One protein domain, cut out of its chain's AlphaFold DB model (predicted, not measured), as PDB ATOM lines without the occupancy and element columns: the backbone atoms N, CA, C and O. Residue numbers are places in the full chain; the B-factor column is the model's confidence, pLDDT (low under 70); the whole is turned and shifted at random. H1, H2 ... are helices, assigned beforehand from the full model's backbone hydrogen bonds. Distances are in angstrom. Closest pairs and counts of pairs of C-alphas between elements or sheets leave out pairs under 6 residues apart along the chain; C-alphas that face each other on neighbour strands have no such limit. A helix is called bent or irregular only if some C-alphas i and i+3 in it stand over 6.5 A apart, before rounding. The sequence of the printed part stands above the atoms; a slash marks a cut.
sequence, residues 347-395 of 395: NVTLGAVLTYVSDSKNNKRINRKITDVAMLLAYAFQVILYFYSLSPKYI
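This is residues 347 to 395 of the 395 residues of an uncharacterized protein of Zostera marina (UniProt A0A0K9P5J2). The model is a lopsided U: short helix H1 and the long arm H2b are its two sides, joined by the short crosspiece H2a. H1 is near the first part of H2b, and the far end of that arm sticks out with the tail, residues 382 to 395. The 49 printed residues hold two named helices, H1 then H2, and no named strand: all helix. It is loose, a rod of 42 by 19 by 19 A, with a radius of gyration of the C-alphas of 13.7 A.

H1, residues 350 to 358, begins at C-alpha (165.224, 153.626, 135.905). H2, residues 360 to 389, was assigned as one helix by its hydrogen bonds but is bent, with C-alphas 368 and 371 8.6 A apart. Its arms are H2a, residues 360 to 368, and H2b, residues 371 to 389, 27.1 A long and ending at C-alpha (153.296, 143.216, 126.542). H2a is irregular: C-alphas 361 and 364 are 7.5 A apart.

H1 and H2a only just touch, with 3 pairs of C-alphas within 8 A, and only at the corner; the closest C-alphas, Tyr 356 and Asn 362, are 7.1 A apart. Their lines are about perpendicular, at 87 degrees. H2a and H2b are only just about perpendicular, at 72 degrees. Each O i to N i+4 pair is within hydrogen-bond range in H1 and H2b; H2a has 2 of 5, and 4 of 6 O i to N i+3 pairs.

The farthest C-alphas, Lys 364 and Lys 393, are 42.4 A apart. The printed part has no cut, and the link from H1 to H2 is tight. Residues 347 to 348 and 389 to 395 have pLDDT under 70.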
ATOM      1  N   ASN A 347     164.040 164.164 136.351       51.06
ATOM      2  CA  ASN A 347     163.177 163.011 136.133       51.06
ATOM      3  C   ASN A 347     163.952 161.778 136.574       51.06
ATOM      4  O   ASN A 347     164.971 161.412 135.978       51.06
ATOM      5  N   VAL A 348     163.499 161.176 137.667       63.94
ATOM      6  CA  VAL A 348     164.077 159.944 138.156       63.94
ATOM      7  C   VAL A 348     163.815 158.895 137.087       63.94
ATOM      8  O   VAL A 348     162.679 158.511 136.841       63.94
ATOM      9  N   THR A 349     164.874 158.432 136.434       76.94
ATOM     10  CA  THR A 349     164.771 157.363 135.445       76.94
ATOM     11  C   THR A 349     165.288 156.063 136.030       76.94
ATOM     12  O   THR A 349     166.243 156.040 136.813       76.94
ATOM     13  N   LEU A 350     164.703 154.952 135.591       78.00
ATOM     14  CA  LEU A 350     165.224 153.626 135.905       78.00
ATOM     15  C   LEU A 350     166.685 153.467 135.455       78.00
ATOM     16  O   LEU A 350     167.475 152.853 136.162       78.00
ATOM     17  N   GLY A 351     167.070 154.071 134.326       78.38
ATOM     18  CA  GLY A 351     168.455 154.062 133.844       78.38
ATOM     19  C   GLY A 351     169.438 154.662 134.854       78.38
ATOM     20  O   GLY A 351     170.513 154.105 135.075       78.38
ATOM     21  N   ALA A 352     169.050 155.746 135.533       79.06
ATOM     22  CA  ALA A 352     169.856 156.335 136.600       79.06
ATOM     23  C   ALA A 352     169.964 155.411 137.825       79.06
ATOM     24  O   ALA A 352     171.050 155.281 138.390       79.06
ATOM     25  N   VAL A 353     168.878 154.721 138.198       80.12
ATOM     26  CA  VAL A 353     168.891 153.728 139.288       80.12
ATOM     27  C   VAL A 353     169.805 152.550 138.947       80.12
ATOM     28  O   VAL A 353     170.655 152.185 139.755       80.12
ATOM     29  N   LEU A 354     169.692 151.991 137.739       80.88
ATOM     30  CA  LEU A 354     170.532 150.878 137.290       80.88
ATOM     31  C   LEU A 354     172.010 151.274 137.253       80.88
ATOM     32  O   LEU A 354     172.850 150.545 137.767       80.88
ATOM     33  N   THR A 355     172.315 152.468 136.742       82.62
ATOM     34  CA  THR A 355     173.687 152.993 136.708       82.62
ATOM     35  C   THR A 355     174.249 153.168 138.121       82.62
ATOM     36  O   THR A 355     175.399 152.818 138.376       82.62
ATOM     37  N   TYR A 356     173.437 153.654 139.067       77.69
ATOM     38  CA  TYR A 356     173.834 153.782 140.470       77.69
ATOM     39  C   TYR A 356     174.116 152.421 141.124       77.69
ATOM     40  O   TYR A 356     175.090 152.296 141.869       77.69
ATOM     41  N   VAL A 357     173.285 151.409 140.841       78.81
ATOM     42  CA  VAL A 357     173.455 150.037 141.350       78.81
ATOM     43  C   VAL A 357     174.678 149.351 140.732       78.81
ATOM     44  O   VAL A 357     175.348 148.581 141.413       78.81
ATOM     45  N   SER A 358     175.001 149.646 139.471       80.62
ATOM     46  CA  SER A 358     176.182 149.108 138.785       80.62
ATOM     47  C   SER A 358     177.507 149.762 139.204       80.62
ATOM     48  O   SER A 358     178.568 149.206 138.920       80.62
ATOM     49  N   ASP A 359     177.488 150.922 139.871       82.19
ATOM     50  CA  ASP A 359     178.710 151.589 140.334       82.19
ATOM     51  C   ASP A 359     179.274 150.906 141.592       82.19
ATOM     52  O   ASP A 359     178.695 150.946 142.684       82.19
ATOM     53  N   SER A 360     180.475 150.338 141.451       77.00
ATOM     54  CA  SER A 360     181.194 149.632 142.514       77.00
ATOM     55  C   SER A 360     181.446 150.487 143.761       77.00
ATOM     56  O   SER A 360     181.568 149.952 144.868       77.00
ATOM     57  N   LYS A 361     181.455 151.822 143.626       77.50
ATOM     58  CA  LYS A 361     181.581 152.763 144.749       77.50
ATOM     59  C   LYS A 361     180.385 152.697 145.705       77.50
ATOM     60  O   LYS A 361     180.541 152.976 146.897       77.50
ATOM     61  N   ASN A 362     179.214 152.278 145.224       75.75
ATOM     62  CA  ASN A 362     177.973 152.231 145.997       75.75
ATOM     63  C   ASN A 362     177.716 150.874 146.674       75.75
ATOM     64  O   ASN A 362     176.819 150.780 147.518       75.75
ATOM     65  N   ASN A 363     178.541 149.852 146.406       75.12
ATOM     66  CA  ASN A 363     178.370 148.478 146.902       75.12
ATOM     67  C   ASN A 363     178.150 148.388 148.419       75.12
ATOM     68  O   ASN A 363     177.275 147.663 148.884       75.12
ATOM     69  N   LYS A 364     178.884 149.175 149.219       75.38
ATOM     70  CA  LYS A 364     178.715 149.187 150.688       75.38
ATOM     71  C   LYS A 364     177.323 149.653 151.129       75.38
ATOM     72  O   LYS A 364     176.843 149.212 152.168       75.38
ATOM     73  N   ARG A 365     176.692 150.566 150.385       71.94
ATOM     74  CA  ARG A 365     175.345 151.082 150.686       71.94
ATOM     75  C   ARG A 365     174.267 150.131 150.182       71.94
ATOM     76  O   ARG A 365     173.306 149.897 150.905       71.94
ATOM     77  N   ILE A 366     174.465 149.554 148.999       75.12
ATOM     78  CA  ILE A 366     173.566 148.552 148.413       75.12
ATOM     79  C   ILE A 366     173.499 147.316 149.315       75.12
ATOM     80  O   ILE A 366     172.409 146.898 149.687       75.12
ATOM     81  N   ASN A 367     174.645 146.813 149.790       73.81
ATOM     82  CA  ASN A 367     174.699 145.642 150.671       73.81
ATOM     83  C   ASN A 367     173.929 145.824 151.990       73.81
ATOM     84  O   ASN A 367     173.451 144.845 152.550       73.81
ATOM     85  N   ARG A 368     173.757 147.061 152.483       77.88
ATOM     86  CA  ARG A 368     172.958 147.328 153.695       77.88
ATOM     87  C   ARG A 368     171.448 147.194 153.476       77.88
ATOM     88  O   ARG A 368     170.720 147.071 154.453       77.88
ATOM     89  N   LYS A 369     170.979 147.267 152.229       76.50
ATOM     90  CA  LYS A 369     169.557 147.220 151.852       76.50
ATOM     91  C   LYS A 369     169.304 146.249 150.694       76.50
ATOM     92  O   LYS A 369     168.390 146.455 149.906       76.50
ATOM     93  N   ILE A 370     170.132 145.211 150.560       75.62
ATOM     94  CA  ILE A 370     170.151 144.368 149.359       75.62
ATOM     95  C   ILE A 370     168.814 143.664 149.106       75.62
ATOM     96  O   ILE A 370     168.393 143.575 147.958       75.62
ATOM     97  N   THR A 371     168.119 143.249 150.167       77.44
ATOM     98  CA  THR A 371     166.788 142.632 150.085       77.44
ATOM     99  C   THR A 371     165.759 143.607 149.514       77.44
ATOM    100  O   THR A 371     165.090 143.280 148.537       77.44
ATOM    101  N   ASP A 372     165.699 144.826 150.064       77.50
ATOM    102  CA  ASP A 372     164.793 145.887 149.611       77.50
ATOM    103  C   ASP A 372     165.095 146.237 148.138       77.50
ATOM    104  O   ASP A 372     164.200 146.276 147.299       77.50
ATOM    105  N   VAL A 373     166.377 146.409 147.791       76.88
ATOM    106  CA  VAL A 373     166.843 146.739 146.431       76.88
ATOM    107  C   VAL A 373     166.494 145.648 145.421       76.88
ATOM    108  O   VAL A 373     165.971 145.959 144.353       76.88
ATOM    109  N   ALA A 374     166.777 144.383 145.734       80.50
ATOM    110  CA  ALA A 374     166.500 143.265 144.839       80.50
ATOM    111  C   ALA A 374     164.993 143.108 144.594       80.50
ATOM    112  O   ALA A 374     164.572 142.948 143.448       80.50
ATOM    113  N   MET A 375     164.182 143.221 145.650       85.50
ATOM    114  CA  MET A 375     162.723 143.166 145.559       85.50
ATOM    115  C   MET A 375     162.170 144.305 144.692       85.50
ATOM    116  O   MET A 375     161.388 144.067 143.774       85.50
ATOM    117  N   LEU A 376     162.603 145.540 144.947       83.38
ATOM    118  CA  LEU A 376     162.161 146.714 144.197       83.38
ATOM    119  C   LEU A 376     162.560 146.645 142.719       83.38
ATOM    120  O   LEU A 376     161.752 146.983 141.855       83.38
ATOM    121  N   LEU A 377     163.774 146.169 142.412       84.19
ATOM    122  CA  LEU A 377     164.198 145.927 141.032       84.19
ATOM    123  C   LEU A 377     163.325 144.862 140.364       84.19
ATOM    124  O   LEU A 377     162.894 145.074 139.233       84.19
ATOM    125  N   ALA A 378     163.011 143.758 141.049       85.31
ATOM    126  CA  ALA A 378     162.143 142.716 140.506       85.31
ATOM    127  C   ALA A 378     160.754 143.265 140.130       85.31
ATOM    128  O   ALA A 378     160.289 143.037 139.011       85.31
ATOM    129  N   TYR A 379     160.129 144.061 141.005       84.00
ATOM    130  CA  TYR A 379     158.854 144.714 140.691       84.00
ATOM    131  C   TYR A 379     158.978 145.752 139.570       84.00
ATOM    132  O   TYR A 379     158.094 145.823 138.718       84.00
ATOM    133  N   ALA A 380     160.067 146.527 139.519       83.75
ATOM    134  CA  ALA A 380     160.306 147.459 138.418       83.75
ATOM    135  C   ALA A 380     160.393 146.721 137.073       83.75
ATOM    136  O   ALA A 380     159.723 147.109 136.118       83.75
ATOM    137  N   PHE A 381     161.146 145.617 137.008       83.94
ATOM    138  CA  PHE A 381     161.223 144.774 135.813       83.94
ATOM    139  C   PHE A 381     159.867 144.170 135.438       83.94
ATOM    140  O   PHE A 381     159.505 144.192 134.264       83.94
ATOM    141  N   GLN A 382     159.083 143.695 136.410       84.06
ATOM    142  CA  GLN A 382     157.738 143.173 136.159       84.06
ATOM    143  C   GLN A 382     156.817 144.230 135.528       84.06
ATOM    144  O   GLN A 382     156.113 143.938 134.562       84.06
ATOM    145  N   VAL A 383     156.847 145.464 136.040       81.94
ATOM    146  CA  VAL A 383     156.064 146.584 135.495       81.94
ATOM    147  C   VAL A 383     156.487 146.916 134.065       81.94
ATOM    148  O   VAL A 383     155.643 147.139 133.200       81.94
ATOM    149  N   ILE A 384     157.788 146.916 133.788       81.44
ATOM    150  CA  ILE A 384     158.314 147.193 132.448       81.44
ATOM    151  C   ILE A 384     157.880 146.114 131.460       81.44
ATOM    152  O   ILE A 384     157.379 146.441 130.389       81.44
ATOM    153  N   LEU A 385     158.027 144.836 131.819       82.19
ATOM    154  CA  LEU A 385     157.583 143.721 130.980       82.19
ATOM    155  C   LEU A 385     156.085 143.803 130.676       82.19
ATOM    156  O   LEU A 385     155.677 143.529 129.551       82.19
ATOM    157  N   TYR A 386     155.282 144.237 131.649       80.38
ATOM    158  CA  TYR A 386     153.860 144.502 131.449       80.38
ATOM    159  C   TYR A 386     153.615 145.638 130.439       80.38
ATOM    160  O   TYR A 386     152.800 145.491 129.534       80.38
ATOM    161  N   PHE A 387     154.357 146.746 130.507       75.56
ATOM    162  CA  PHE A 387     154.252 147.802 129.490       75.56
ATOM    163  C   PHE A 387     154.635 147.320 128.084       75.56
ATOM    164  O   PHE A 387     153.970 147.682 127.111       75.56
ATOM    165  N   TYR A 388     155.673 146.487 127.973       70.31
ATOM    166  CA  TYR A 388     156.075 145.893 126.697       70.31
ATOM    167  C   TYR A 388     155.020 144.923 126.146       70.31
ATOM    168  O   TYR A 388     154.791 144.911 124.939       70.31
ATOM    169  N   SER A 389     154.330 144.155 126.996       67.50
ATOM    170  CA  SER A 389     153.296 143.216 126.542       67.50
ATOM    171  C   SER A 389     151.994 143.895 126.095       67.50
ATOM    172  O   SER A 389     151.308 143.364 125.223       67.50
ATOM    173  N   LEU A 390     151.671 145.087 126.615       59.66
ATOM    174  CA  LEU A 390     150.517 145.884 126.168       59.66
ATOM    175  C   LEU A 390     150.731 146.646 124.851       59.66
ATOM    176  O   LEU A 390     149.766 147.169 124.295       59.66
ATOM    177  N   SER A 391     151.957 146.689 124.319       46.47
ATOM    178  CA  SER A 391     152.272 147.336 123.038       46.47
ATOM    179  C   SER A 391     152.700 146.326 121.959       46.47
ATOM    180  O   SER A 391     153.838 146.381 121.500       46.47
ATOM    181  N   PRO A 392     151.812 145.440 121.459       42.91
ATOM    182  CA  PRO A 392     152.155 144.492 120.392       42.91
ATOM    183  C   PRO A 392     152.310 145.139 118.998       42.91
ATOM    184  O   PRO A 392     152.467 144.430 118.013       42.91
ATOM    185  N   LYS A 393     152.255 146.475 118.874       36.41
ATOM    186  CA  LYS A 393     152.319 147.186 117.578       36.41
ATOM    187  C   LYS A 393     153.734 147.479 117.057       36.41
ATOM    188  O   LYS A 393     153.864 148.194 116.071       36.41
ATOM    189  N   TYR A 394     154.770 146.924 117.679       36.69
ATOM    190  CA  TYR A 394     156.146 146.996 117.180       36.69
ATOM    191  C   TYR A 394     156.817 145.613 117.220       36.69
ATOM    192  O   TYR A 394     157.859 145.439 117.851       36.69
ATOM    193  N   ILE A 395     156.181 144.634 116.565       37.31
ATOM    194  CA  ILE A 395     156.862 143.466 115.982       37.31
ATOM    195  C   ILE A 395     156.994 143.722 114.486       37.31
ATOM    196  O   ILE A 395     155.967 144.125 113.888       37.31
TER     197      ILE A 395